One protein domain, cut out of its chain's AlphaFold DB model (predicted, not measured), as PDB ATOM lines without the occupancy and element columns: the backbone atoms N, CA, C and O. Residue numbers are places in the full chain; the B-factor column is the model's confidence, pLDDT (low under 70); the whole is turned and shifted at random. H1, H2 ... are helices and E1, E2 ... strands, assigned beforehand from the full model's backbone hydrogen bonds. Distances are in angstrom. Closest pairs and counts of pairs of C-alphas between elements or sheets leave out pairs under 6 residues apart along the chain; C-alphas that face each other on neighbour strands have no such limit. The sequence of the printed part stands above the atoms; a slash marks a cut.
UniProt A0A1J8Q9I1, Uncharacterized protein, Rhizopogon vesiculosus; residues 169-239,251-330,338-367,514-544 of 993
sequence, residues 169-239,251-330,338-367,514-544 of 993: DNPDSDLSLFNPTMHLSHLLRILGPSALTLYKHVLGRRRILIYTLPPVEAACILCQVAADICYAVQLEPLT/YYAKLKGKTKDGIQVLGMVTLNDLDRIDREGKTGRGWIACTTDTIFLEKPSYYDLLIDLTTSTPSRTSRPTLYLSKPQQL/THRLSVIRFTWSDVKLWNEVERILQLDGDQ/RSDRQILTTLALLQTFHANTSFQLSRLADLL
ATOM      1  N   ASP A 169     480.730 236.961 714.307       69.75
ATOM      2  CA  ASP A 169     481.599 236.038 713.549       69.75
ATOM      3  C   ASP A 169     480.812 235.211 712.508       69.75
ATOM      4  O   ASP A 169     481.328 234.268 711.915       69.75
ATOM      5  N   ASN A 170     479.524 235.517 712.308       65.62
ATOM      6  CA  ASN A 170     478.673 234.777 711.379       65.62
ATOM      7  C   ASN A 170     478.853 235.295 709.932       65.62
ATOM      8  O   ASN A 170     478.441 236.430 709.650       65.62
ATOM      9  N   PRO A 171     479.392 234.484 708.994       49.25
ATOM     10  CA  PRO A 171     479.610 234.893 707.602       49.25
ATOM     11  C   PRO A 171     478.310 235.206 706.846       49.25
ATOM     12  O   PRO A 171     478.345 235.875 705.819       49.25
ATOM     13  N   ASP A 172     477.157 234.798 707.379       50.78
ATOM     14  CA  ASP A 172     475.820 235.095 706.851       50.78
ATOM     15  C   ASP A 172     475.416 236.583 706.949       50.78
ATOM     16  O   ASP A 172     474.286 236.943 706.606       50.78
ATOM     17  N   SER A 173     476.288 237.457 707.471       54.22
ATOM     18  CA  SER A 173     475.938 238.837 707.810       54.22
ATOM     19  C   SER A 173     476.945 239.898 707.343       54.22
ATOM     20  O   SER A 173     477.752 240.396 708.125       54.22
ATOM     21  N   ASP A 174     476.732 240.412 706.123       51.12
ATOM     22  CA  ASP A 174     477.229 241.731 705.659       51.12
ATOM     23  C   ASP A 174     476.820 242.887 706.608       51.12
ATOM     24  O   ASP A 174     477.398 243.974 706.607       51.12
ATOM     25  N   LEU A 175     475.815 242.649 707.459       55.94
ATOM     26  CA  LEU A 175     475.368 243.551 708.523       55.94
ATOM     27  C   LEU A 175     476.247 243.559 709.778       55.94
ATOM     28  O   LEU A 175     476.031 244.414 710.636       55.94
ATOM     29  N   SER A 176     477.211 242.645 709.912       58.91
ATOM     30  CA  SER A 176     478.168 242.629 711.031       58.91
ATOM     31  C   SER A 176     478.906 243.968 711.143       58.91
ATOM     32  O   SER A 176     478.955 244.555 712.223       58.91
ATOM     33  N   LEU A 177     479.338 244.530 710.008       61.91
ATOM     34  CA  LEU A 177     479.955 245.857 709.880       61.91
ATOM     35  C   LEU A 177     479.062 247.018 710.358       61.91
ATOM     36  O   LEU A 177     479.579 248.066 710.738       61.91
ATOM     37  N   PHE A 178     477.739 246.834 710.354       68.81
ATOM     38  CA  PHE A 178     476.751 247.807 710.837       68.81
ATOM     39  C   PHE A 178     476.215 247.476 712.241       68.81
ATOM     40  O   PHE A 178     475.329 248.175 712.734       68.81
ATOM     41  N   ASN A 179     476.724 246.432 712.907       83.38
ATOM     42  CA  ASN A 179     476.390 246.148 714.298       83.38
ATOM     43  C   ASN A 179     477.045 247.210 715.203       83.38
ATOM     44  O   ASN A 179     478.277 247.304 715.204       83.38
ATOM     45  N   PRO A 180     476.279 247.970 716.016       88.06
ATOM     46  CA  PRO A 180     476.822 248.998 716.902       88.06
ATOM     47  C   PRO A 180     478.014 248.519 717.736       88.06
ATOM     48  O   PRO A 180     478.985 249.259 717.883       88.06
ATOM     49  N   THR A 181     477.987 247.261 718.197       90.31
ATOM     50  CA  THR A 181     479.050 246.606 718.981       90.31
ATOM     51  C   THR A 181     480.445 246.741 718.354       90.31
ATOM     52  O   THR A 181     481.427 246.884 719.080       90.31
ATOM     53  N   MET A 182     480.555 246.781 717.021       87.75
ATOM     54  CA  MET A 182     481.831 246.936 716.302       87.75
ATOM     55  C   MET A 182     482.523 248.285 716.560       87.75
ATOM     56  O   MET A 182     483.729 248.423 716.329       87.75
ATOM     57  N   HIS A 183     481.796 249.269 717.099       88.50
ATOM     58  CA  HIS A 183     482.337 250.537 717.581       88.50
ATOM     59  C   HIS A 183     482.840 250.484 719.035       88.50
ATOM     60  O   HIS A 183     483.286 251.511 719.548       88.50
ATOM     61  N   LEU A 184     482.860 249.325 719.711       92.06
ATOM     62  CA  LEU A 184     483.432 249.181 721.061       92.06
ATOM     63  C   LEU A 184     484.878 249.685 721.131       92.06
ATOM     64  O   LEU A 184     485.220 250.476 722.011       92.06
ATOM     65  N   SER A 185     485.712 249.324 720.152       90.25
ATOM     66  CA  SER A 185     487.089 249.826 720.062       90.25
ATOM     67  C   SER A 185     487.161 251.356 719.934       90.25
ATOM     68  O   SER A 185     488.110 251.975 720.414       90.25
ATOM     69  N   HIS A 186     486.146 251.985 719.334       84.06
ATOM     70  CA  HIS A 186     486.056 253.433 719.153       84.06
ATOM     71  C   HIS A 186     485.548 254.123 720.430       84.06
ATOM     72  O   HIS A 186     486.161 255.096 720.867       84.06
ATOM     73  N   LEU A 187     484.510 253.584 721.088       87.38
ATOM     74  CA  LEU A 187     484.019 254.050 722.394       87.38
ATOM     75  C   LEU A 187     485.156 254.083 723.423       87.38
ATOM     76  O   LEU A 187     485.353 255.093 724.101       87.38
ATOM     77  N   LEU A 188     485.940 253.005 723.504       90.62
ATOM     78  CA  LEU A 188     487.073 252.905 724.426       90.62
ATOM     79  C   LEU A 188     488.182 253.907 724.071       90.62
ATOM     80  O   LEU A 188     488.721 254.562 724.961       90.62
ATOM     81  N   ARG A 189     488.485 254.106 722.781       85.06
ATOM     82  CA  ARG A 189     489.460 255.117 722.328       85.06
ATOM     83  C   ARG A 189     489.006 256.557 722.613       85.06
ATOM     84  O   ARG A 189     489.862 257.385 722.925       85.06
ATOM     85  N   ILE A 190     487.701 256.849 722.579       81.75
ATOM     86  CA  ILE A 190     487.111 258.165 722.898       81.75
ATOM     87  C   ILE A 190     487.097 258.424 724.413       81.75
ATOM     88  O   ILE A 190     487.625 259.440 724.872       81.75
ATOM     89  N   LEU A 191     486.542 257.507 725.209       84.44
ATOM     90  CA  LEU A 191     486.401 257.682 726.661       84.44
ATOM     91  C   LEU A 191     487.706 257.433 727.434       84.44
ATOM     92  O   LEU A 191     487.890 257.984 728.521       84.44
ATOM     93  N   GLY A 192     488.631 256.632 726.897       87.12
ATOM     94  CA  GLY A 192     489.827 256.195 727.620       87.12
ATOM     95  C   GLY A 192     489.468 255.423 728.901       87.12
ATOM     96  O   GLY A 192     488.392 254.826 728.974       87.12
ATOM     97  N   PRO A 193     490.296 255.501 729.959       87.69
ATOM     98  CA  PRO A 193     490.003 254.908 731.269       87.69
ATOM     99  C   PRO A 193     488.647 255.302 731.882       87.69
ATOM    100  O   PRO A 193     488.093 254.542 732.673       87.69
ATOM    101  N   SER A 194     488.048 256.438 731.494       88.44
ATOM    102  CA  SER A 194     486.684 256.805 731.915       88.44
ATOM    103  C   SER A 194     485.617 255.810 731.430       88.44
ATOM    104  O   SER A 194     484.551 255.717 732.040       88.44
ATOM    105  N   ALA A 195     485.906 254.993 730.409       92.88
ATOM    106  CA  ALA A 195     485.069 253.854 730.030       92.88
ATOM    107  C   ALA A 195     484.895 252.838 731.172       92.88
ATOM    108  O   ALA A 195     483.856 252.193 731.260       92.88
ATOM    109  N   LEU A 196     485.864 252.724 732.087       94.81
ATOM    110  CA  LEU A 196     485.762 251.827 733.241       94.81
ATOM    111  C   LEU A 196     484.872 252.403 734.352       94.81
ATOM    112  O   LEU A 196     484.190 251.659 735.055       94.81
ATOM    113  N   THR A 197     484.754 253.735 734.423       94.06
ATOM    114  CA  THR A 197     483.684 254.382 735.199       94.06
ATOM    115  C   THR A 197     482.317 254.060 734.600       94.06
ATOM    116  O   THR A 197     481.420 253.675 735.347       94.06
ATOM    117  N   LEU A 198     482.151 254.148 733.275       95.81
ATOM    118  CA  LEU A 198     480.908 253.765 732.592       95.81
ATOM    119  C   LEU A 198     480.553 252.286 732.840       95.81
ATOM    120  O   LEU A 198     479.467 252.004 733.337       95.81
ATOM    121  N   TYR A 199     481.487 251.363 732.603       96.19
ATOM    122  CA  TYR A 199     481.345 249.924 732.866       96.19
ATOM    123  C   TYR A 199     480.816 249.617 734.280       96.19
ATOM    124  O   TYR A 199     479.823 248.902 734.418       96.19
ATOM    125  N   LYS A 200     481.385 250.230 735.331       95.44
ATOM    126  CA  LYS A 200     480.897 250.084 736.718       95.44
ATOM    127  C   LYS A 200     479.440 250.524 736.902       95.44
ATOM    128  O   LYS A 200     478.710 249.911 737.679       95.44
ATOM    129  N   HIS A 201     479.006 251.576 736.207       96.00
ATOM    130  CA  HIS A 201     477.623 252.057 736.272       96.00
ATOM    131  C   HIS A 201     476.661 251.140 735.498       96.00
ATOM    132  O   HIS A 201     475.569 250.869 735.995       96.00
ATOM    133  N   VAL A 202     477.076 250.620 734.337       95.81
ATOM    134  CA  VAL A 202     476.302 249.652 733.535       95.81
ATOM    135  C   VAL A 202     476.093 248.353 734.313       95.81
ATOM    136  O   VAL A 202     474.960 247.894 734.475       95.81
ATOM    137  N   LEU A 203     477.176 247.784 734.849       93.56
ATOM    138  CA  LEU A 203     477.148 246.559 735.646       93.56
ATOM    139  C   LEU A 203     476.343 246.743 736.941       93.56
ATOM    140  O   LEU A 203     475.517 245.901 737.276       93.56
ATOM    141  N   GLY A 204     476.506 247.882 737.618       93.19
ATOM    142  CA  GLY A 204     475.738 248.251 738.811       93.19
ATOM    143  C   GLY A 204     474.287 248.690 738.558       93.19
ATOM    144  O   GLY A 204     473.697 249.281 739.464       93.19
ATOM    145  N   ARG A 205     473.721 248.466 737.358       93.38
ATOM    146  CA  ARG A 205     472.337 248.817 736.953       93.38
ATOM    147  C   ARG A 205     471.948 250.291 737.159       93.38
ATOM    148  O   ARG A 205     470.807 250.607 737.495       93.38
ATOM    149  N   ARG A 206     472.889 251.225 737.005       95.19
ATOM    150  CA  ARG A 206     472.617 252.661 737.183       95.19
ATOM    151  C   ARG A 206     471.878 253.264 735.982       95.19
ATOM    152  O   ARG A 206     471.864 252.700 734.892       95.19
ATOM    153  N   ARG A 207     471.274 254.435 736.192       96.44
ATOM    154  CA  ARG A 207     470.626 255.258 735.158       96.44
ATOM    155  C   ARG A 207     471.670 256.153 734.490       96.44
ATOM    156  O   ARG A 207     472.302 256.963 735.176       96.44
ATOM    157  N   ILE A 208     471.872 256.000 733.185       97.88
ATOM    158  CA  ILE A 208     472.987 256.604 732.445       97.88
ATOM    159  C   ILE A 208     472.439 257.447 731.294       97.88
ATOM    160  O   ILE A 208     471.763 256.931 730.407       97.88
ATOM    161  N   LEU A 209     472.761 258.739 731.290       97.94
ATOM    162  CA  LEU A 209     472.364 259.672 730.240       97.94
ATOM    163  C   LEU A 209     473.594 260.187 729.482       97.94
ATOM    164  O   LEU A 209     474.592 260.567 730.091       97.94
ATOM    165  N   ILE A 210     473.519 260.231 728.156       97.00
ATOM    166  CA  ILE A 210     474.532 260.827 727.281       97.00
ATOM    167  C   ILE A 210     473.970 262.133 726.711       97.00
ATOM    168  O   ILE A 210     473.003 262.115 725.955       97.00
ATOM    169  N   TYR A 211     474.563 263.269 727.061       95.75
ATOM    170  CA  TYR A 211     474.212 264.564 726.483       95.75
ATOM    171  C   TYR A 211     475.087 264.853 725.254       95.75
ATOM    172  O   TYR A 211     476.310 264.690 725.288       95.75
ATOM    173  N   THR A 212     474.445 265.261 724.160       93.75
ATOM    174  CA  THR A 212     475.078 265.556 722.870       93.75
ATOM    175  C   THR A 212     474.390 266.733 722.178       93.75
ATOM    176  O   THR A 212     473.300 267.147 722.558       93.75
ATOM    177  N   LEU A 213     475.000 267.232 721.105       91.38
ATOM    178  CA  LEU A 213     474.300 267.991 720.066       91.38
ATOM    179  C   LEU A 213     474.120 267.097 718.824       91.38
ATOM    180  O   LEU A 213     474.858 266.115 718.695       91.38
ATOM    181  N   PRO A 214     473.180 267.403 717.910       89.94
ATOM    182  CA  PRO A 214     473.072 266.704 716.629       89.94
ATOM    183  C   PRO A 214     474.344 266.841 715.767       89.94
ATOM    184  O   PRO A 214     474.962 267.912 715.780       89.94
ATOM    185  N   PRO A 215     474.717 265.818 714.973       92.38
ATOM    186  CA  PRO A 215     473.969 264.581 714.730       92.38
ATOM    187  C   PRO A 215     474.013 263.582 715.900       92.38
ATOM    188  O   PRO A 215     475.011 263.483 716.614       92.38
ATOM    189  N   VAL A 216     472.920 262.842 716.104       93.19
ATOM    190  CA  VAL A 216     472.701 261.974 717.275       93.19
ATOM    191  C   VAL A 216     472.963 260.486 717.016       93.19
ATOM    192  O   VAL A 216     473.083 259.738 717.989       93.19
ATOM    193  N   GLU A 217     473.115 260.050 715.757       93.25
ATOM    194  CA  GLU A 217     473.413 258.650 715.379       93.25
ATOM    195  C   GLU A 217     474.572 258.059 716.205       93.25
ATOM    196  O   GLU A 217     474.446 256.986 716.800       93.25
ATOM    197  N   ALA A 218     475.672 258.806 716.348       90.50
ATOM    198  CA  ALA A 218     476.831 258.383 717.133       90.50
ATOM    199  C   ALA A 218     476.522 258.220 718.635       90.50
ATOM    200  O   ALA A 218     476.976 257.260 719.253       90.50
ATOM    201  N   ALA A 219     475.730 259.116 719.233       92.81
ATOM    202  CA  ALA A 219     475.350 259.013 720.642       92.81
ATOM    203  C   ALA A 219     474.412 257.819 720.893       92.81
ATOM    204  O   ALA A 219     474.566 257.120 721.891       92.81
ATOM    205  N   CYS A 220     473.500 257.537 719.955       94.19
ATOM    206  CA  CYS A 220     472.648 256.346 719.981       94.19
ATOM    207  C   CYS A 220     473.474 255.049 719.949       94.19
ATOM    208  O   CYS A 220     473.261 254.151 720.765       94.19
ATOM    209  N   ILE A 221     474.452 254.974 719.040       92.38
ATOM    210  CA  ILE A 221     475.391 253.849 718.931       92.38
ATOM    211  C   ILE A 221     476.182 253.682 720.236       92.38
ATOM    212  O   ILE A 221     476.282 252.569 720.747       92.38
ATOM    213  N   LEU A 222     476.677 254.773 720.835       92.75
ATOM    214  CA  LEU A 222     477.373 254.724 722.125       92.75
ATOM    215  C   LEU A 222     476.482 254.191 723.265       92.75
ATOM    216  O   LEU A 222     476.993 253.464 724.115       92.75
ATOM    217  N   CYS A 223     475.174 254.483 723.284       95.38
ATOM    218  CA  CYS A 223     474.247 253.891 724.259       95.38
ATOM    219  C   CYS A 223     474.135 252.366 724.111       95.38
ATOM    220  O   CYS A 223     474.152 251.657 725.119       95.38
ATOM    221  N   GLN A 224     474.046 251.868 722.874       93.44
ATOM    222  CA  GLN A 224     473.974 250.434 722.583       93.44
ATOM    223  C   GLN A 224     475.275 249.723 722.991       93.44
ATOM    224  O   GLN A 224     475.252 248.822 723.828       93.44
ATOM    225  N   VAL A 225     476.423 250.220 722.515       94.00
ATOM    226  CA  VAL A 225     477.753 249.681 722.853       94.00
ATOM    227  C   VAL A 225     478.001 249.676 724.363       94.00
ATOM    228  O   VAL A 225     478.574 248.725 724.890       94.00
ATOM    229  N   ALA A 226     477.562 250.712 725.085       95.12
ATOM    230  CA  ALA A 226     477.712 250.781 726.535       95.12
ATOM    231  C   ALA A 226     476.968 249.650 727.265       95.12
ATOM    232  O   ALA A 226     477.506 249.104 728.228       95.12
ATOM    233  N   ALA A 227     475.770 249.270 726.807       93.75
ATOM    234  CA  ALA A 227     475.032 248.128 727.345       93.75
ATOM    235  C   ALA A 227     475.716 246.796 726.998       93.75
ATOM    236  O   ALA A 227     475.861 245.918 727.854       93.75
ATOM    237  N   ASP A 228     476.187 246.674 725.755       92.44
ATOM    238  CA  ASP A 228     476.780 245.454 725.202       92.44
ATOM    239  C   ASP A 228     478.018 244.961 725.974       92.44
ATOM    240  O   ASP A 228     478.200 243.751 726.114       92.44
ATOM    241  N   ILE A 229     478.785 245.868 726.596       92.38
ATOM    242  CA  ILE A 229     479.936 245.564 727.477       92.38
ATOM    243  C   ILE A 229     479.587 244.591 728.626       92.38
ATOM    244  O   ILE A 229     480.453 243.845 729.082       92.38
ATOM    245  N   CYS A 230     478.347 244.608 729.130       90.69
ATOM    246  CA  CYS A 230     477.904 243.742 730.237       90.69
ATOM    247  C   CYS A 230     476.807 242.744 729.839       90.69
ATOM    248  O   CYS A 230     476.464 241.863 730.633       90.69
ATOM    249  N   TYR A 231     476.240 242.878 728.637       88.19
ATOM    250  CA  TYR A 231     474.990 242.239 728.221       88.19
ATOM    251  C   TYR A 231     475.002 240.710 728.391       88.19
ATOM    252  O   TYR A 231     474.087 240.141 728.987       88.19
ATOM    253  N   ALA A 232     476.089 240.050 727.975       84.31
ATOM    254  CA  ALA A 232     476.236 238.593 728.065       84.31
ATOM    255  C   ALA A 232     476.337 238.052 729.499       84.31
ATOM    256  O   ALA A 232     476.068 236.876 729.739       84.31
ATOM    257  N   VAL A 233     476.750 238.886 730.458       80.19
ATOM    258  CA  VAL A 233     476.845 238.488 731.870       80.19
ATOM    259  C   VAL A 233     475.566 238.845 732.628       80.19
ATOM    260  O   VAL A 233     475.219 238.123 733.564       80.19
ATOM    261  N   GLN A 234     474.853 239.895 732.209       83.31
ATOM    262  CA  GLN A 234     473.560 240.290 732.776       83.31
ATOM    263  C   GLN A 234     472.422 239.333 732.408       83.31
ATOM    264  O   GLN A 234     471.572 239.084 733.258       83.31
ATOM    265  N   LEU A 235     472.424 238.765 731.197       78.69
ATOM    266  CA  LEU A 235     471.531 237.657 730.865       78.69
ATOM    267  C   LEU A 235     471.936 236.367 731.602       78.69
ATOM    268  O   LEU A 235     473.119 236.081 731.841       78.69
ATOM    269  N   GLU A 236     470.937 235.551 731.938       62.50
ATOM    270  CA  GLU A 236     471.171 234.145 732.274       62.50
ATOM    271  C   GLU A 236     471.662 233.403 731.017       62.50
ATOM    272  O   GLU A 236     471.091 233.597 729.940       62.50
ATOM    273  N   PRO A 237     472.694 232.544 731.113       48.91
ATOM    274  CA  PRO A 237     473.016 231.621 730.035       48.91
ATOM    275  C   PRO A 237     471.806 230.718 729.759       48.91
ATOM    276  O   PRO A 237     471.371 229.983 730.642       48.91
ATOM    277  N   LEU A 238     471.283 230.745 728.530       39.62
ATOM    278  CA  LEU A 238     470.204 229.856 728.062       39.62
ATOM    279  C   LEU A 238     470.673 228.404 727.822       39.62
ATOM    280  O   LEU A 238     469.981 227.605 727.196       39.62
ATOM    281  N   THR A 239     471.855 228.059 728.327       39.59
ATOM    282  CA  THR A 239     472.437 226.719 728.324       39.59
ATOM    283  C   THR A 239     471.724 225.846 729.356       39.59
ATOM    284  O   THR A 239     472.180 225.709 730.491       39.59
ATOM    285  N   TYR A 251     482.177 225.938 740.025       40.78
ATOM    286  CA  TYR A 251     482.934 227.199 739.973       40.78
ATOM    287  C   TYR A 251     482.122 228.370 739.380       40.78
ATOM    288  O   TYR A 251     482.413 229.535 739.656       40.78
ATOM    289  N   TYR A 252     481.079 228.070 738.604       43.22
ATOM    290  CA  TYR A 252     480.101 229.011 738.057       43.22
ATOM    291  C   TYR A 252     478.783 229.009 738.850       43.22
ATOM    292  O   TYR A 252     477.703 229.131 738.268       43.22
ATOM    293  N   ALA A 253     478.861 228.977 740.186       47.22
ATOM    294  CA  ALA A 253     477.773 229.367 741.093       47.22
ATOM    295  C   ALA A 253     477.453 230.881 740.961       47.22
ATOM    296  O   ALA A 253     477.620 231.683 741.881       47.22
ATOM    297  N   LYS A 254     477.055 231.288 739.751       60.47
ATOM    298  CA  LYS A 254     476.919 232.666 739.284       60.47
ATOM    299  C   LYS A 254     475.755 233.327 740.014       60.47
ATOM    300  O   LYS A 254     474.599 232.956 739.807       60.47
ATOM    301  N   LEU A 255     476.067 234.321 740.846       68.44
ATOM    302  CA  LEU A 255     475.071 235.110 741.570       68.44
ATOM    303  C   LEU A 255     474.007 235.641 740.606       68.44
ATOM    304  O   LEU A 255     474.311 236.398 739.681       68.44
ATOM    305  N   LYS A 256     472.756 235.231 740.823       69.06
ATOM    306  CA  LYS A 256     471.629 235.687 740.012       69.06
ATOM    307  C   LYS A 256     471.276 237.113 740.422       69.06
ATOM    308  O   LYS A 256     470.967 237.366 741.585       69.06
ATOM    309  N   GLY A 257     471.354 238.037 739.467       75.38
ATOM    310  CA  GLY A 257     470.897 239.410 739.664       75.38
ATOM    311  C   GLY A 257     469.394 239.446 739.933       75.38
ATOM    312  O   GLY A 257     468.652 238.589 739.445       75.38
ATOM    313  N   LYS A 258     468.931 240.446 740.687       82.19
ATOM    314  CA  LYS A 258     467.494 240.703 740.884       82.19
ATOM    315  C   LYS A 258     466.768 240.897 739.552       82.19
ATOM    316  O   LYS A 258     465.615 240.490 739.427       82.19
ATOM    317  N   THR A 259     467.444 241.476 738.559       83.06
ATOM    318  CA  THR A 259     466.907 241.662 737.211       83.06
ATOM    319  C   THR A 259     467.463 240.605 736.252       83.06
ATOM    320  O   THR A 259     468.668 240.557 736.013       83.06
ATOM    321  N   LYS A 260     466.578 239.797 735.650       79.94
ATOM    322  CA  LYS A 260     466.933 238.789 734.625       79.94
ATOM    323  C   LYS A 260     467.307 239.395 733.267       79.94
ATOM    324  O   LYS A 260     468.155 238.853 732.566       79.94
ATOM    325  N   ASP A 261     466.676 240.506 732.893       83.06
ATOM    326  CA  ASP A 261     466.945 241.183 731.623       83.06
ATOM    327  C   ASP A 261     468.255 241.984 731.672       83.06
ATOM    328  O   ASP A 261     468.576 242.605 732.691       83.06
ATOM    329  N   GLY A 262     468.961 242.085 730.542       85.19
ATOM    330  CA  GLY A 262     470.053 243.053 730.361       85.19
ATOM    331  C   GLY A 262     469.589 244.511 730.498       85.19
ATOM    332  O   GLY A 262     468.402 244.814 730.337       85.19
ATOM    333  N   ILE A 263     470.511 245.425 730.814       91.31
ATOM    334  CA  ILE A 263     470.232 246.865 730.964       91.31
ATOM    335  C   ILE A 263     469.468 247.427 729.748       91.31
ATOM    336  O   ILE A 263     469.709 247.028 728.608       91.31
ATOM    337  N   GLN A 264     468.504 248.319 729.977       92.12
ATOM    338  CA  GLN A 264     467.624 248.804 728.910       92.12
ATOM    339  C   GLN A 264     468.290 249.929 728.101       92.12
ATOM    340  O   GLN A 264     468.643 250.968 728.654       92.12
ATOM    341  N   VAL A 265     468.416 249.769 726.783       94.69
ATOM    342  CA  VAL A 265     468.804 250.869 725.885       94.69
ATOM    343  C   VAL A 265     467.537 251.605 725.460       94.69
ATOM    344  O   VAL A 265     466.673 251.027 724.807       94.69
ATOM    345  N   LEU A 266     467.406 252.874 725.851       94.88
ATOM    346  CA  LEU A 266     466.258 253.717 725.497       94.88
ATOM    347  C   LEU A 266     466.455 254.436 724.153       94.88
ATOM    348  O   LEU A 266     465.470 254.741 723.481       94.88
ATOM    349  N   GLY A 267     467.711 254.675 723.758       93.44
ATOM    350  CA  GLY A 267     468.067 255.535 722.627       93.44
ATOM    351  C   GLY A 267     467.880 257.017 722.968       93.44
ATOM    352  O   GLY A 267     468.069 257.414 724.121       93.44
ATOM    353  N   MET A 268     467.512 257.826 721.974       95.94
ATOM    354  CA  MET A 268     467.175 259.233 722.168       95.94
ATOM    355  C   MET A 268     465.920 259.391 723.026       95.94
ATOM    356  O   MET A 268     464.876 258.801 722.742       95.94
ATOM    357  N   VAL A 269     466.028 260.241 724.045       95.56
ATOM    358  CA  VAL A 269     464.927 260.664 724.912       95.56
ATOM    359  C   VAL A 269     464.823 262.186 724.955       95.56
ATOM    360  O   VAL A 269     465.818 262.910 724.859       95.56
ATOM    361  N   THR A 270     463.598 262.668 725.116       93.12
ATOM    362  CA  THR A 270     463.226 264.083 725.042       93.12
ATOM    363  C   THR A 270     462.564 264.566 726.330       93.12
ATOM    364  O   THR A 270     462.247 263.789 727.234       93.12
ATOM    365  N   LEU A 271     462.274 265.864 726.395       89.50
ATOM    366  CA  LEU A 271     461.355 266.475 727.359       89.50
ATOM    367  C   LEU A 271     460.033 265.713 727.576       89.50
ATOM    368  O   LEU A 271     459.522 265.717 728.697       89.50
ATOM    369  N   ASN A 272     459.490 265.055 726.547       89.69
ATOM    370  CA  ASN A 272     458.211 264.343 726.641       89.69
ATOM    371  C   ASN A 272     458.359 262.924 727.225       89.69
ATOM    372  O   ASN A 272     457.372 262.315 727.632       89.69
ATOM    373  N   ASP A 273     459.589 262.416 727.350       90.56
ATOM    374  CA  ASP A 273     459.890 261.101 727.922       90.56
ATOM    375  C   ASP A 273     460.072 261.125 729.454       90.56
ATOM    376  O   ASP A 273     460.282 260.073 730.056       90.56
ATOM    377  N   LEU A 274     459.989 262.283 730.126       90.00
ATOM    378  CA  LEU A 274     460.310 262.427 731.561       90.00
ATOM    379  C   LEU A 274     459.570 261.427 732.475       90.00
ATOM    380  O   LEU A 274     460.203 260.783 733.314       90.00
ATOM    381  N   ASP A 275     458.261 261.243 732.279       89.56
ATOM    382  CA  ASP A 275     457.435 260.305 733.063       89.56
ATOM    383  C   ASP A 275     457.676 258.834 732.689       89.56
ATOM    384  O   ASP A 275     457.285 257.911 733.410       89.56
ATOM    385  N   ARG A 276     458.314 258.580 731.543       89.81
ATOM    386  CA  ARG A 276     458.805 257.256 731.166       89.81
ATOM    387  C   ARG A 276     460.154 256.989 731.826       89.81
ATOM    388  O   ARG A 276     460.281 255.985 732.510       89.81
ATOM    389  N   ILE A 277     461.110 257.906 731.702       91.69
ATOM    390  CA  ILE A 277     462.451 257.835 732.307       91.69
ATOM    391  C   ILE A 277     462.369 257.581 733.826       91.69
ATOM    392  O   ILE A 277     463.114 256.759 734.365       91.69
ATOM    393  N   ASP A 278     461.434 258.246 734.512       90.06
ATOM    394  CA  ASP A 278     461.154 258.043 735.939       90.06
ATOM    395  C   ASP A 278     460.546 256.656 736.250       90.06
ATOM    396  O   ASP A 278     460.952 256.019 737.223       90.06
ATOM    397  N   ARG A 279     459.639 256.132 735.410       91.19
ATOM    398  CA  ARG A 279     459.113 254.758 735.548       91.19
ATOM    399  C   ARG A 279     460.179 253.697 735.292       91.19
ATOM    400  O   ARG A 279     460.361 252.829 736.140       91.19
ATOM    401  N   GLU A 280     460.915 253.791 734.187       90.94
ATOM    402  CA  GLU A 280     461.999 252.855 733.856       90.94
ATOM    403  C   GLU A 280     463.082 252.894 734.951       90.94
ATOM    404  O   GLU A 280     463.588 251.858 735.377       90.94
ATOM    405  N   GLY A 281     463.368 254.078 735.513       88.44
ATOM    406  CA  GLY A 281     464.275 254.250 736.652       88.44
ATOM    407  C   GLY A 281     463.818 253.577 737.955       88.44
ATOM    408  O   GLY A 281     464.660 253.258 738.792       88.44
ATOM    409  N   LYS A 282     462.514 253.315 738.125       89.31
ATOM    410  CA  LYS A 282     461.938 252.611 739.288       89.31
ATOM    411  C   LYS A 282     461.927 251.087 739.144       89.31
ATOM    412  O   LYS A 282     461.693 250.402 740.134       89.31
ATOM    413  N   THR A 283     462.207 250.546 737.954       88.56
ATOM    414  CA  THR A 283     462.248 249.087 737.717       88.56
ATOM    415  C   THR A 283     463.436 248.391 738.386       88.56
ATOM    416  O   THR A 283     463.396 247.185 738.596       88.56
ATOM    417  N   GLY A 284     464.517 249.125 738.677       85.50
ATOM    418  CA  GLY A 284     465.800 248.562 739.116       85.50
ATOM    419  C   GLY A 284     466.674 247.989 737.989       85.50
ATOM    420  O   GLY A 284     467.867 247.804 738.200       85.50
ATOM    421  N   ARG A 285     466.136 247.800 736.772       88.62
ATOM    422  CA  ARG A 285     466.841 247.209 735.613       88.62
ATOM    423  C   ARG A 285     468.061 248.010 735.143       88.62
ATOM    424  O   ARG A 285     468.964 247.443 734.518       88.62
ATOM    425  N   GLY A 286     468.072 249.310 735.436       93.06
ATOM    426  CA  GLY A 286     468.994 250.287 734.866       93.06
ATOM    427  C   GLY A 286     468.659 250.601 733.407       93.06
ATOM    428  O   GLY A 286     468.067 249.785 732.695       93.06
ATOM    429  N   TRP A 287     469.066 251.781 732.944       96.25
ATOM    430  CA  TRP A 287     468.877 252.181 731.552       96.25
ATOM    431  C   TRP A 287     469.996 253.087 731.045       96.25
ATOM    432  O   TRP A 287     470.656 253.774 731.829       96.25
ATOM    433  N   ILE A 288     470.178 253.097 729.724       97.56
ATOM    434  CA  ILE A 288     471.101 253.972 728.997       97.56
ATOM    435  C   ILE A 288     470.323 254.736 727.922       97.56
ATOM    436  O   ILE A 288     469.644 254.129 727.094       97.56
ATOM    437  N   ALA A 289     470.430 256.062 727.929       97.31
ATOM    438  CA  ALA A 289     469.755 256.955 726.990       97.31
ATOM    439  C   ALA A 289     470.698 258.054 726.485       97.31
ATOM    440  O   ALA A 289     471.694 258.366 727.141       97.31
ATOM    441  N   CYS A 290     470.354 258.690 725.368       96.81
ATOM    442  CA  CYS A 290     470.985 259.918 724.891       96.81
ATOM    443  C   CYS A 290     469.959 261.055 724.759       96.81
ATOM    444  O   CYS A 290     468.760 260.814 724.654       96.81
ATOM    445  N   THR A 291     470.403 262.311 724.821       96.56
ATOM    446  CA  THR A 291     469.521 263.474 724.657       96.56
ATOM    447  C   THR A 291     470.261 264.702 724.134       96.56
ATOM    448  O   THR A 291     471.467 264.865 724.339       96.56
ATOM    449  N   THR A 292     469.501 265.590 723.503       95.06
ATOM    450  CA  THR A 292     469.903 266.928 723.053       95.06
ATOM    451  C   THR A 292     469.305 268.041 723.923       95.06
ATOM    452  O   THR A 292     469.665 269.208 723.769       95.06
ATOM    453  N   ASP A 293     468.414 267.705 724.865       93.62
ATOM    454  CA  ASP A 293     467.704 268.684 725.687       93.62
ATOM    455  C   ASP A 293     468.534 269.094 726.919       93.62
ATOM    456  O   ASP A 293     468.647 268.363 727.907       93.62
ATOM    457  N   THR A 294     469.070 270.320 726.902       91.75
ATOM    458  CA  THR A 294     469.901 270.902 727.980       91.75
ATOM    459  C   THR A 294     469.253 270.881 729.367       91.75
ATOM    460  O   THR A 294     469.958 270.884 730.373       91.75
ATOM    461  N   ILE A 295     467.922 270.814 729.453       91.06
ATOM    462  CA  ILE A 295     467.175 270.757 730.718       91.06
ATOM    463  C   ILE A 295     467.558 269.554 731.597       91.06
ATOM    464  O   ILE A 295     467.413 269.610 732.818       91.06
ATOM    465  N   PHE A 296     468.084 268.469 731.019       91.75
ATOM    466  CA  PHE A 296     468.580 267.345 731.811       91.75
ATOM    467  C   PHE A 296     469.829 267.711 732.631       91.75
ATOM    468  O   PHE A 296     470.032 267.135 733.699       91.75
ATOM    469  N   LEU A 297     470.613 268.716 732.219       91.00
ATOM    470  CA  LEU A 297     471.721 269.269 733.012       91.00
ATOM    471  C   LEU A 297     471.205 269.984 734.278       91.00
ATOM    472  O   LEU A 297     471.813 269.890 735.342       91.00
ATOM    473  N   GLU A 298     470.046 270.645 734.177       88.25
ATOM    474  CA  GLU A 298     469.359 271.330 735.285       88.25
ATOM    475  C   GLU A 298     468.562 270.370 736.188       88.25
ATOM    476  O   GLU A 298     468.271 270.691 737.343       88.25
ATOM    477  N   LYS A 299     468.219 269.175 735.683       88.94
ATOM    478  CA  LYS A 299     467.424 268.147 736.379       88.94
ATOM    479  C   LYS A 299     468.212 266.848 736.664       88.94
ATOM    480  O   LYS A 299     467.762 265.766 736.280       88.94
ATOM    481  N   PRO A 300     469.338 266.884 737.406       90.31
ATOM    482  CA  PRO A 300     470.154 265.693 737.656       90.31
ATOM    483  C   PRO A 300     469.501 264.615 738.540       90.31
ATOM    484  O   PRO A 300     470.103 263.572 738.766       90.31
ATOM    485  N   SER A 301     468.274 264.795 739.037       90.44
ATOM    486  CA  SER A 301     467.538 263.750 739.769       90.44
ATOM    487  C   SER A 301     467.131 262.545 738.903       90.44
ATOM    488  O   SER A 301     466.911 261.454 739.437       90.44
ATOM    489  N   TYR A 302     467.005 262.725 737.583       91.00
ATOM    490  CA  TYR A 302     466.474 261.700 736.672       91.00
ATOM    491  C   TYR A 302     467.470 260.580 736.345       91.00
ATOM    492  O   TYR A 302     467.039 259.484 735.999       91.00
ATOM    493  N   TYR A 303     468.773 260.804 736.521       94.88
ATOM    494  CA  TYR A 303     469.843 259.848 736.220       94.88
ATOM    495  C   TYR A 303     470.898 259.815 737.337       94.88
ATOM    496  O   TYR A 303     470.904 260.653 738.237       94.88
ATOM    497  N   ASP A 304     471.799 258.833 737.287       95.19
ATOM    498  CA  ASP A 304     472.898 258.673 738.246       95.19
ATOM    499  C   ASP A 304     474.240 259.134 737.655       95.19
ATOM    500  O   ASP A 304     475.031 259.778 738.350       95.19
ATOM    501  N   LEU A 305     474.463 258.846 736.367       96.69
ATOM    502  CA  LEU A 305     475.634 259.248 735.582       96.69
ATOM    503  C   LEU A 305     475.201 260.035 734.340       96.69
ATOM    504  O   LEU A 305     474.299 259.611 733.617       96.69
ATOM    505  N   LEU A 306     475.900 261.134 734.072       97.12
ATOM    506  CA  LEU A 306     475.856 261.883 732.821       97.12
ATOM    507  C   LEU A 306     477.206 261.759 732.103       97.12
ATOM    508  O   LEU A 306     478.251 261.939 732.732       97.12
ATOM    509  N   ILE A 307     477.183 261.514 730.794       95.31
ATOM    510  CA  ILE A 307     478.328 261.684 729.892       95.31
ATOM    511  C   ILE A 307     478.035 262.894 729.009       95.31
ATOM    512  O   ILE A 307     477.090 262.862 728.228       95.31
ATOM    513  N   ASP A 308     478.838 263.944 729.115       93.31
ATOM    514  CA  ASP A 308     478.761 265.104 728.231       93.31
ATOM    515  C   ASP A 308     479.743 264.924 727.066       93.31
ATOM    516  O   ASP A 308     480.962 264.975 727.253       93.31
ATOM    517  N   LEU A 309     479.217 264.682 725.861       89.00
ATOM    518  CA  LEU A 309     480.024 264.599 724.641       89.00
ATOM    519  C   LEU A 309     480.427 265.988 724.119       89.00
ATOM    520  O   LEU A 309     481.404 266.099 723.378       89.00
ATOM    521  N   THR A 310     479.723 267.054 724.512       85.44
ATOM    522  CA  THR A 310     479.932 268.418 723.999       85.44
ATOM    523  C   THR A 310     481.201 269.076 724.544       85.44
ATOM    524  O   THR A 310     481.730 269.996 723.919       85.44
ATOM    525  N   THR A 311     481.759 268.562 725.647       78.94
ATOM    526  CA  THR A 311     483.089 268.961 726.138       78.94
ATOM    527  C   THR A 311     484.243 268.360 725.328       78.94
ATOM    528  O   THR A 311     485.379 268.823 725.452       78.94
ATOM    529  N   SER A 312     483.980 267.372 724.460       68.06
ATOM    530  CA  SER A 312     484.995 266.839 723.549       68.06
ATOM    531  C   SER A 312     485.135 267.724 722.303       68.06
ATOM    532  O   SER A 312     484.242 267.829 721.466       68.06
ATOM    533  N   THR A 313     486.282 268.395 722.183       53.78
ATOM    534  CA  THR A 313     486.613 269.247 721.030       53.78
ATOM    535  C   THR A 313     487.612 268.545 720.103       53.78
ATOM    536  O   THR A 313     488.616 268.048 720.598       53.78
ATOM    537  N   PRO A 314     487.439 268.536 718.765       43.22
ATOM    538  CA  PRO A 314     488.424 267.927 717.858       43.22
ATOM    539  C   PRO A 314     489.798 268.623 717.838       43.22
ATOM    540  O   PRO A 314     490.766 268.072 717.323       43.22
ATOM    541  N   SER A 315     489.886 269.850 718.362       41.16
ATOM    542  CA  SER A 315     491.081 270.704 718.355       41.16
ATOM    543  C   SER A 315     491.956 270.586 719.611       41.16
ATOM    544  O   SER A 315     493.027 271.195 719.669       41.16
ATOM    545  N   ARG A 316     491.536 269.809 720.617       39.62
ATOM    546  CA  ARG A 316     492.331 269.443 721.800       39.62
ATOM    547  C   ARG A 316     492.088 267.975 722.127       39.62
ATOM    548  O   ARG A 316     491.025 267.446 721.851       39.62
ATOM    549  N   THR A 317     493.011 267.318 722.823       50.12
ATOM    550  CA  THR A 317     492.836 265.920 723.274       50.12
ATOM    551  C   THR A 317     491.842 265.770 724.450       50.12
ATOM    552  O   THR A 317     491.941 264.835 725.242       50.12
ATOM    553  N   SER A 318     490.891 266.704 724.573       60.72
ATOM    554  CA  SER A 318     489.808 266.746 725.559       60.72
ATOM    555  C   SER A 318     488.842 265.578 725.354       60.72
ATOM    556  O   SER A 318     488.194 265.491 724.309       60.72
ATOM    557  N   ARG A 319     488.730 264.695 726.350       74.62
ATOM    558  CA  ARG A 319     487.746 263.600 726.361       74.62
ATOM    559  C   ARG A 319     486.375 264.089 726.864       74.62
ATOM    560  O   ARG A 319     486.343 265.078 727.595       74.62
ATOM    561  N   PRO A 320     485.273 263.377 726.555       83.81
ATOM    562  CA  PRO A 320     483.968 263.619 727.170       83.81
ATOM    563  C   PRO A 320     484.027 263.670 728.700       83.81
ATOM    564  O   PRO A 320     484.715 262.862 729.336       83.81
ATOM    565  N   THR A 321     483.287 264.600 729.300       87.75
ATOM    566  CA  THR A 321     483.274 264.796 730.755       87.75
ATOM    567  C   THR A 321     482.174 263.957 731.392       87.75
ATOM    568  O   THR A 321     481.022 263.993 730.968       87.75
ATOM    569  N   LEU A 322     482.519 263.199 732.434       92.06
ATOM    570  CA  LEU A 322     481.553 262.426 733.209       92.06
ATOM    571  C   LEU A 322     481.138 263.217 734.454       92.06
ATOM    572  O   LEU A 322     481.992 263.707 735.200       92.06
ATOM    573  N   TYR A 323     479.836 263.279 734.725       93.75
ATOM    574  CA  TYR A 323     479.281 263.886 735.934       93.75
ATOM    575  C   TYR A 323     478.416 262.883 736.694       93.75
ATOM    576  O   TYR A 323     477.516 262.259 736.138       93.75
ATOM    577  N   LEU A 324     478.658 262.762 737.997       93.00
ATOM    578  CA  LEU A 324     477.819 261.991 738.907       93.00
ATOM    579  C   LEU A 324     476.734 262.891 739.500       93.00
ATOM    580  O   LEU A 324     477.049 263.969 740.023       93.00
ATOM    581  N   SER A 325     475.488 262.421 739.497       92.25
ATOM    582  CA  SER A 325     474.412 263.033 740.274       92.25
ATOM    583  C   SER A 325     474.584 262.727 741.765       92.25
ATOM    584  O   SER A 325     474.788 261.575 742.171       92.25
ATOM    585  N   LYS A 326     474.526 263.770 742.601       85.31
ATOM    586  CA  LYS A 326     474.600 263.664 744.065       85.31
ATOM    587  C   LYS A 326     473.414 264.409 744.695       85.31
ATOM    588  O   LYS A 326     473.231 265.586 744.380       85.31
ATOM    589  N   PRO A 327     472.626 263.782 745.592       81.94
ATOM    590  CA  PRO A 327     471.572 264.481 746.320       81.94
ATOM    591  C   PRO A 327     472.180 265.541 747.246       81.94
ATOM    592  O   PRO A 327     473.171 265.293 747.938       81.94
ATOM    593  N   GLN A 328     471.584 266.728 747.264       76.81
ATOM    594  CA  GLN A 328     472.017 267.862 748.070       76.81
ATOM    595  C   GLN A 328     471.174 267.946 749.347       76.81
ATOM    596  O   GLN A 328     469.950 268.044 749.291       76.81
ATOM    597  N   GLN A 329     471.828 267.937 750.512       63.03
ATOM    598  CA  GLN A 329     471.154 268.146 751.796       63.03
ATOM    599  C   GLN A 329     470.691 269.607 751.918       63.03
ATOM    600  O   GLN A 329     471.448 270.488 752.324       63.03
ATOM    601  N   LEU A 330     469.438 269.858 751.540       61.50
ATOM    602  CA  LEU A 330     468.748 271.126 751.765       61.50
ATOM    603  C   LEU A 330     468.398 271.280 753.253       61.50
ATOM    604  O   LEU A 330     467.989 270.323 753.911       61.50
ATOM    605  N   THR A 338     467.471 269.816 744.418       77.44
ATOM    606  CA  THR A 338     467.580 268.626 745.284       77.44
ATOM    607  C   THR A 338     468.818 267.783 744.987       77.44
ATOM    608  O   THR A 338     469.183 266.932 745.794       77.44
ATOM    609  N   HIS A 339     469.453 267.999 743.835       84.62
ATOM    610  CA  HIS A 339     470.616 267.268 743.346       84.62
ATOM    611  C   HIS A 339     471.596 268.244 742.685       84.62
ATOM    612  O   HIS A 339     471.176 269.230 742.080       84.62
ATOM    613  N   ARG A 340     472.895 267.947 742.767       86.31
ATOM    614  CA  ARG A 340     473.974 268.678 742.089       86.31
ATOM    615  C   ARG A 340     474.820 267.707 741.263       86.31
ATOM    616  O   ARG A 340     475.161 266.622 741.736       86.31
ATOM    617  N   LEU A 341     475.205 268.131 740.059       88.50
ATOM    618  CA  LEU A 341     476.237 267.468 739.262       88.50
ATOM    619  C   LEU A 341     477.630 267.716 739.854       88.50
ATOM    620  O   LEU A 341     477.973 268.831 740.256       88.50
ATOM    621  N   SER A 342     478.456 266.674 739.875       88.44
ATOM    622  CA  SER A 342     479.880 266.782 740.205       88.44
ATOM    623  C   SER A 342     480.712 265.941 739.247       88.44
ATOM    624  O   SER A 342     480.364 264.780 739.026       88.44
ATOM    625  N   VAL A 343     481.803 266.501 738.723       87.12
ATOM    626  CA  VAL A 343     482.726 265.780 737.836       87.12
ATOM    627  C   VAL A 343     483.245 264.519 738.531       87.12
ATOM    628  O   VAL A 343     483.651 264.550 739.701       87.12
ATOM    629  N   ILE A 344     483.222 263.406 737.801       85.56
ATOM    630  CA  ILE A 344     483.745 262.111 738.227       85.56
ATOM    631  C   ILE A 344     484.801 261.623 737.232       85.56
ATOM    632  O   ILE A 344     484.724 261.879 736.033       85.56
ATOM    633  N   ARG A 345     485.824 260.950 737.755       82.00
ATOM    634  CA  ARG A 345     486.953 260.395 737.003       82.00
ATOM    635  C   ARG A 345     487.197 258.962 737.489       82.00
ATOM    636  O   ARG A 345     486.806 258.621 738.607       82.00
ATOM    637  N   PHE A 346     487.844 258.156 736.653       84.62
ATOM    638  CA  PHE A 346     488.231 256.777 736.958       84.62
ATOM    639  C   PHE A 346     489.137 256.672 738.198       84.62
ATOM    640  O   PHE A 346     489.766 257.651 738.622       84.62
ATOM    641  N   THR A 347     489.180 255.486 738.802       86.31
ATOM    642  CA  THR A 347     489.910 255.227 740.052       86.31
ATOM    643  C   THR A 347     491.215 254.483 739.801       86.31
ATOM    644  O   THR A 347     491.441 253.928 738.729       86.31
ATOM    645  N   TRP A 348     492.108 254.453 740.790       81.00
ATOM    646  CA  TRP A 348     493.406 253.783 740.637       81.00
ATOM    647  C   TRP A 348     493.321 252.270 740.363       81.00
ATOM    648  O   TRP A 348     494.232 251.725 739.746       81.00
ATOM    649  N   SER A 349     492.229 251.602 740.742       85.12
ATOM    650  CA  SER A 349     491.972 250.202 740.374       85.12
ATOM    651  C   SER A 349     491.658 250.010 738.888       85.12
ATOM    652  O   SER A 349     492.019 248.985 738.315       85.12
ATOM    653  N   ASP A 350     491.059 251.012 738.233       88.94
ATOM    654  CA  ASP A 350     490.725 250.947 736.805       88.94
ATOM    655  C   ASP A 350     491.973 250.805 735.925       88.94
ATOM    656  O   ASP A 350     491.913 250.192 734.865       88.94
ATOM    657  N   VAL A 351     493.135 251.285 736.384       86.19
ATOM    658  CA  VAL A 351     494.400 251.224 735.632       86.19
ATOM    659  C   VAL A 351     494.796 249.786 735.268       86.19
ATOM    660  O   VAL A 351     495.292 249.563 734.167       86.19
ATOM    661  N   LYS A 352     494.546 248.789 736.132       87.44
ATOM    662  CA  LYS A 352     494.921 247.392 735.838       87.44
ATOM    663  C   LYS A 352     494.121 246.831 734.657       87.44
ATOM    664  O   LYS A 352     494.709 246.295 733.721       87.44
ATOM    665  N   LEU A 353     492.795 246.982 734.692       92.00
ATOM    666  CA  LEU A 353     491.901 246.542 733.617       92.00
ATOM    667  C   LEU A 353     492.100 247.388 732.350       92.00
ATOM    668  O   LEU A 353     492.080 246.853 731.244       92.00
ATOM    669  N   TRP A 354     492.352 248.692 732.505       93.38
ATOM    670  CA  TRP A 354     492.621 249.581 731.380       93.38
ATOM    671  C   TRP A 354     493.886 249.185 730.624       93.38
ATOM    672  O   TRP A 354     493.855 249.161 729.402       93.38
ATOM    673  N   ASN A 355     494.975 248.830 731.311       90.56
ATOM    674  CA  ASN A 355     496.218 248.428 730.648       90.56
ATOM    675  C   ASN A 355     496.026 247.195 729.743       90.56
ATOM    676  O   ASN A 355     496.630 247.123 728.677       90.56
ATOM    677  N   GLU A 356     495.165 246.250 730.134       92.88
ATOM    678  CA  GLU A 356     494.836 245.074 729.319       92.88
ATOM    679  C   GLU A 356     493.924 245.429 728.131       92.88
ATOM    680  O   GLU A 356     494.159 244.987 727.006       92.88
ATOM    681  N   VAL A 357     492.933 246.301 728.345       93.62
ATOM    682  CA  VAL A 357     492.112 246.874 727.265       93.62
ATOM    683  C   VAL A 357     492.975 247.660 726.268       93.62
ATOM    684  O   VAL A 357     492.833 247.486 725.059       93.62
ATOM    685  N   GLU A 358     493.910 248.485 726.744       89.25
ATOM    686  CA  GLU A 358     494.818 249.259 725.898       89.25
ATOM    687  C   GLU A 358     495.788 248.345 725.138       89.25
ATOM    688  O   GLU A 358     495.998 248.564 723.949       89.25
ATOM    689  N   ARG A 359     496.292 247.265 725.755       91.75
ATOM    690  CA  ARG A 359     497.096 246.236 725.073       91.75
ATOM    691  C   ARG A 359     496.354 245.646 723.868       91.75
ATOM    692  O   ARG A 359     496.941 245.515 722.797       91.75
ATOM    693  N   ILE A 360     495.066 245.328 724.013       92.06
ATOM    694  CA  ILE A 360     494.232 244.819 722.909       92.06
ATOM    695  C   ILE A 360     494.011 245.910 721.843       92.06
ATOM    696  O   ILE A 360     494.168 245.653 720.651       92.06
ATOM    697  N   LEU A 361     493.742 247.156 722.253       88.19
ATOM    698  CA  LEU A 361     493.591 248.297 721.337       88.19
ATOM    699  C   LEU A 361     494.894 248.695 720.611       88.19
ATOM    700  O   LEU A 361     494.812 249.330 719.557       88.19
ATOM    701  N   GLN A 362     496.070 248.350 721.146       84.25
ATOM    702  CA  GLN A 362     497.378 248.569 720.514       84.25
ATOM    703  C   GLN A 362     497.699 247.493 719.463       84.25
ATOM    704  O   GLN A 362     498.210 247.835 718.398       84.25
ATOM    705  N   LEU A 363     497.301 246.230 719.677       82.00
ATOM    706  CA  LEU A 363     497.396 245.175 718.649       82.00
ATOM    707  C   LEU A 363     496.571 245.517 717.390       82.00
ATOM    708  O   LEU A 363     496.993 245.254 716.263       82.00
ATOM    709  N   ASP A 364     495.429 246.185 717.566       70.62
ATOM    710  CA  ASP A 364     494.648 246.761 716.464       70.62
ATOM    711  C   ASP A 364     495.288 248.049 715.877       70.62
ATOM    712  O   ASP A 364     495.015 248.423 714.739       70.62
ATOM    713  N   GLY A 365     496.206 248.710 716.585       58.97
ATOM    714  CA  GLY A 365     496.900 249.911 716.104       58.97
ATOM    715  C   GLY A 365     498.014 249.641 715.083       58.97
ATOM    716  O   GLY A 365     498.042 250.271 714.026       58.97
ATOM    717  N   ASP A 366     498.908 248.694 715.378       48.56
ATOM    718  CA  ASP A 366     500.262 248.610 714.790       48.56
ATOM    719  C   ASP A 366     500.364 248.263 713.283       48.56
ATOM    720  O   ASP A 366     501.469 248.197 712.745       48.56
ATOM    721  N   GLN A 367     499.247 248.064 712.576       43.88
ATOM    722  CA  GLN A 367     499.236 247.750 711.132       43.88
ATOM    723  C   GLN A 367     498.286 248.623 710.291       43.88
ATOM    724  O   GLN A 367     498.258 248.493 709.068       43.88
ATOM    725  N   ARG A 514     490.824 242.478 707.252       69.81
ATOM    726  CA  ARG A 514     490.579 243.682 708.058       69.81
ATOM    727  C   ARG A 514     489.281 243.609 708.871       69.81
ATOM    728  O   ARG A 514     489.280 244.065 710.017       69.81
ATOM    729  N   SER A 515     488.205 243.075 708.293       73.69
ATOM    730  CA  SER A 515     486.924 242.860 708.980       73.69
ATOM    731  C   SER A 515     487.092 241.835 710.099       73.69
ATOM    732  O   SER A 515     486.818 242.136 711.262       73.69
ATOM    733  N   ASP A 516     487.671 240.680 709.771       80.31
ATOM    734  CA  ASP A 516     487.919 239.569 710.693       80.31
ATOM    735  C   ASP A 516     488.764 240.030 711.888       80.31
ATOM    736  O   ASP A 516     488.449 239.754 713.047       80.31
ATOM    737  N   ARG A 517     489.803 240.841 711.644       83.00
ATOM    738  CA  ARG A 517     490.629 241.401 712.722       83.00
ATOM    739  C   ARG A 517     489.861 242.390 713.611       83.00
ATOM    740  O   ARG A 517     490.131 242.444 714.814       83.00
ATOM    741  N   GLN A 518     488.899 243.149 713.076       84.62
ATOM    742  CA  GLN A 518     488.026 244.017 713.882       84.62
ATOM    743  C   GLN A 518     487.006 243.198 714.692       84.62
ATOM    744  O   GLN A 518     486.753 243.538 715.852       84.62
ATOM    745  N   ILE A 519     486.478 242.104 714.132       87.19
ATOM    746  CA  ILE A 519     485.603 241.143 714.826       87.19
ATOM    747  C   ILE A 519     486.366 240.515 715.998       87.19
ATOM    748  O   ILE A 519     485.944 240.651 717.147       87.19
ATOM    749  N   LEU A 520     487.547 239.943 715.745       88.62
ATOM    750  CA  LEU A 520     488.420 239.348 716.764       88.62
ATOM    751  C   LEU A 520     488.816 240.351 717.857       88.62
ATOM    752  O   LEU A 520     488.774 240.019 719.041       88.62
ATOM    753  N   THR A 521     489.142 241.596 717.490       90.56
ATOM    754  CA  THR A 521     489.440 242.667 718.460       90.56
ATOM    755  C   THR A 521     488.221 242.980 719.333       90.56
ATOM    756  O   THR A 521     488.347 243.123 720.548       90.56
ATOM    757  N   THR A 522     487.028 243.058 718.740       91.56
ATOM    758  CA  THR A 522     485.775 243.349 719.456       91.56
ATOM    759  C   THR A 522     485.391 242.205 720.398       91.56
ATOM    760  O   THR A 522     485.077 242.450 721.564       91.56
ATOM    761  N   LEU A 523     485.506 240.954 719.938       91.12
ATOM    762  CA  LEU A 523     485.303 239.752 720.749       91.12
ATOM    763  C   LEU A 523     486.300 239.673 721.914       91.12
ATOM    764  O   LEU A 523     485.877 239.417 723.040       91.12
ATOM    765  N   ALA A 524     487.587 239.949 721.685       93.31
ATOM    766  CA  ALA A 524     488.603 239.966 722.739       93.31
ATOM    767  C   ALA A 524     488.306 241.031 723.809       93.31
ATOM    768  O   ALA A 524     488.345 240.735 725.002       93.31
ATOM    769  N   LEU A 525     487.930 242.251 723.404       95.00
ATOM    770  CA  LEU A 525     487.537 243.319 724.332       95.00
ATOM    771  C   LEU A 525     486.321 242.916 725.182       95.00
ATOM    772  O   LEU A 525     486.355 243.057 726.405       95.00
ATOM    773  N   LEU A 526     485.275 242.368 724.556       93.25
ATOM    774  CA  LEU A 526     484.102 241.837 725.258       93.25
ATOM    775  C   LEU A 526     484.491 240.718 726.237       93.25
ATOM    776  O   LEU A 526     484.068 240.738 727.390       93.25
ATOM    777  N   GLN A 527     485.333 239.767 725.821       91.19
ATOM    778  CA  GLN A 527     485.833 238.691 726.682       91.19
ATOM    779  C   GLN A 527     486.593 239.232 727.902       91.19
ATOM    780  O   GLN A 527     486.333 238.770 729.012       91.19
ATOM    781  N   THR A 528     487.447 240.250 727.748       94.06
ATOM    782  CA  THR A 528     488.140 240.913 728.869       94.06
ATOM    783  C   THR A 528     487.157 241.536 729.868       94.06
ATOM    784  O   THR A 528     487.301 241.337 731.079       94.06
ATOM    785  N   PHE A 529     486.116 242.230 729.395       94.50
ATOM    786  CA  PHE A 529     485.073 242.787 730.269       94.50
ATOM    787  C   PHE A 529     484.240 241.705 730.966       94.50
ATOM    788  O   PHE A 529     483.979 241.805 732.169       94.50
ATOM    789  N   HIS A 530     483.853 240.641 730.259       89.81
ATOM    790  CA  HIS A 530     483.105 239.531 730.849       89.81
ATOM    791  C   HIS A 530     483.945 238.751 731.872       89.81
ATOM    792  O   HIS A 530     483.443 238.451 732.952       89.81
ATOM    793  N   ALA A 531     485.228 238.498 731.595       90.25
ATOM    794  CA  ALA A 531     486.150 237.835 732.517       90.25
ATOM    795  C   ALA A 531     486.342 238.644 733.810       90.25
ATOM    796  O   ALA A 531     486.210 238.090 734.904       90.25
ATOM    797  N   ASN A 532     486.555 239.963 733.703       92.75
ATOM    798  CA  ASN A 532     486.588 240.837 734.878       92.75
ATOM    799  C   ASN A 532     485.255 240.800 735.641       92.75
ATOM    800  O   ASN A 532     485.252 240.699 736.863       92.75
ATOM    801  N   THR A 533     484.117 240.821 734.943       91.19
ATOM    802  CA  THR A 533     482.795 240.763 735.587       91.19
ATOM    803  C   THR A 533     482.596 239.458 736.367       91.19
ATOM    804  O   THR A 533     482.180 239.494 737.524       91.19
ATOM    805  N   SER A 534     482.955 238.310 735.789       87.56
ATOM    806  CA  SER A 534     482.901 237.005 736.463       87.56
ATOM    807  C   SER A 534     483.856 236.917 737.660       87.56
ATOM    808  O   SER A 534     483.512 236.324 738.684       87.56
ATOM    809  N   PHE A 535     485.026 237.558 737.591       90.81
ATOM    810  CA  PHE A 535     485.908 237.716 738.748       90.81
ATOM    811  C   PHE A 535     485.244 238.554 739.858       90.81
ATOM    812  O   PHE A 535     485.157 238.094 740.992       90.81
ATOM    813  N   GLN A 536     484.694 239.732 739.543       91.06
ATOM    814  CA  GLN A 536     484.008 240.590 740.524       91.06
ATOM    815  C   GLN A 536     482.813 239.872 741.186       91.06
ATOM    816  O   GLN A 536     482.623 239.968 742.396       91.06
ATOM    817  N   LEU A 537     482.028 239.111 740.412       88.12
ATOM    818  CA  LEU A 537     480.874 238.360 740.921       88.12
ATOM    819  C   LEU A 537     481.267 237.115 741.736       88.12
ATOM    820  O   LEU A 537     480.587 236.808 742.711       88.12
ATOM    821  N   SER A 538     482.364 236.425 741.406       86.56
ATOM    822  CA  SER A 538     482.866 235.310 742.233       86.56
ATOM    823  C   SER A 538     483.520 235.800 743.531       86.56
ATOM    824  O   SER A 538     483.290 235.209 744.582       86.56
ATOM    825  N   ARG A 539     484.241 236.933 743.516       89.38
ATOM    826  CA  ARG A 539     484.680 237.606 744.755       89.38
ATOM    827  C   ARG A 539     483.489 238.041 745.627       89.38
ATOM    828  O   ARG A 539     483.591 237.984 746.848       89.38
ATOM    829  N   LEU A 540     482.357 238.430 745.026       87.62
ATOM    830  CA  LEU A 540     481.113 238.710 745.757       87.62
ATOM    831  C   LEU A 540     480.484 237.442 746.345       87.62
ATOM    832  O   LEU A 540     480.057 237.480 747.494       87.62
ATOM    833  N   ALA A 541     480.472 236.327 745.609       85.12
ATOM    834  CA  ALA A 541     479.981 235.045 746.116       85.12
ATOM    835  C   ALA A 541     480.768 234.585 747.357       85.12
ATOM    836  O   ALA A 541     480.157 234.243 748.365       85.12
ATOM    837  N   ASP A 542     482.101 234.697 747.327       86.00
ATOM    838  CA  ASP A 542     482.989 234.372 748.456       86.00
ATOM    839  C   ASP A 542     482.753 235.234 749.720       86.00
ATOM    840  O   ASP A 542     483.146 234.827 750.814       86.00
ATOM    841  N   LEU A 543     482.148 236.426 749.595       83.56
ATOM    842  CA  LEU A 543     481.806 237.294 750.734       83.56
ATOM    843  C   LEU A 543     480.385 237.083 751.280       83.56
ATOM    844  O   LEU A 543     480.086 237.562 752.378       83.56
ATOM    845  N   LEU A 544     479.493 236.440 750.527       82.31
ATOM    846  CA  LEU A 544     478.099 236.262 750.933       82.31
ATOM    847  C   LEU A 544     477.965 235.087 751.921       82.31
ATOM    848  O   LEU A 544     478.627 234.060 751.762       82.31
TER     849      LEU A 544
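Overview. This is residues 169 to 239, 251 to 330, 338 to 367 and 514 to 544 of the 993 residues of an uncharacterized protein of Rhizopogon vesiculosus (UniProt A0A1J8Q9I1). A strongly twisted six-stranded sheet has helices H2 and H3 packed over one face and H4 over part of the other; beyond H2 and H3, away from the sheet, the long helix H7 and the shorter H6 lie side by side, and H1 packs on H3 and H7. The printed part has 212 residues with seven named helices and six named strands, in the order H1 H2 E1 H3 E2 H4 E3 H5 E4 E5 E6 H6 H7. The mixed sheet runs E2, E3, E1, E4, E5, E6; the class is mixed, helices and strands. The whole is compact, with a radius of gyration of the C-alphas of 17.5 A and spans of 50 by 49 by 37 A.

Along the chain. H1, residues 180 to 191, begins at C-alpha 180 (476.822, 248.998, 716.902). H2 is residues 194 to 203, E1 207 to 211, and H3 217 to 234, 25.3 A long with a kink of 30 degrees near residue 228. E2 is residues 264 to 268, H4 271 to 282, E3 287 to 291, H5 295 to 298 and E4 305 to 308. E5, residues 321 to 327, is 19.5 A long; E6 is residues 339 to 344. H6, residues 350 to 363, is 20.2 A long, and H7, residues 514 to 543, is 44.0 A long and ends at C-alpha 543 (481.806, 237.294, 750.734).

Arrangement. E2, E3, E1 and E4 are parallel, neighbour to neighbour, with N 288 and O 264 at 2.8 A, N 210 and O 289 at 2.8 A, and N 307 and O 209 at 2.8 A. E4 and E5 form an antiparallel hairpin, with N 306 and O 323 at 2.9 A; E5 and E6 are antiparallel, with N 324 and O 342 at 2.8 A. E2, H4, E3 form a strand-helix-strand unit, parallel neighbour strands joined through a helix, with a right-handed crossover. H3 and H2 are on the same face, at heights over the sheet of 8.5 A and 8.6 A; H4 is on the opposite face, at 9.9 A. H5 only grazes the sheet. H7 touches H3, the closest C-alphas being those of Ile 229 and Leu 526, 6.0 A, and H6, those of Val 357 and Leu 525, 6.5 A, at a shallow tilt of 19 degrees, opposite ways. H1 touches H3, with the C-alphas of Thr 181 and Val 225 closest at 5.1 A. Every O i to N i+4 pair is within hydrogen-bond range in H2 and H7, but 5 of 8 in H1, 11 of 14 in H3, 5 of 8 in H4 and 9 of 10 in H6; H5 is too short for such a pair.

Size, cuts and confidence. The C-alphas farthest apart, of Pro 171 and Leu 330, are 58.1 A apart. Three cuts leave gaps between C-alphas: 239 to 251, 15.7 A; 330 to 338, 7.0 A; 367 to 514, 10.0 A. The link from E4 to E5 is long, with 12 residues. Mean pLDDT of the printed part is 84.2; 33 residues are under 70, among them residues 169 to 178 and 312 to 318.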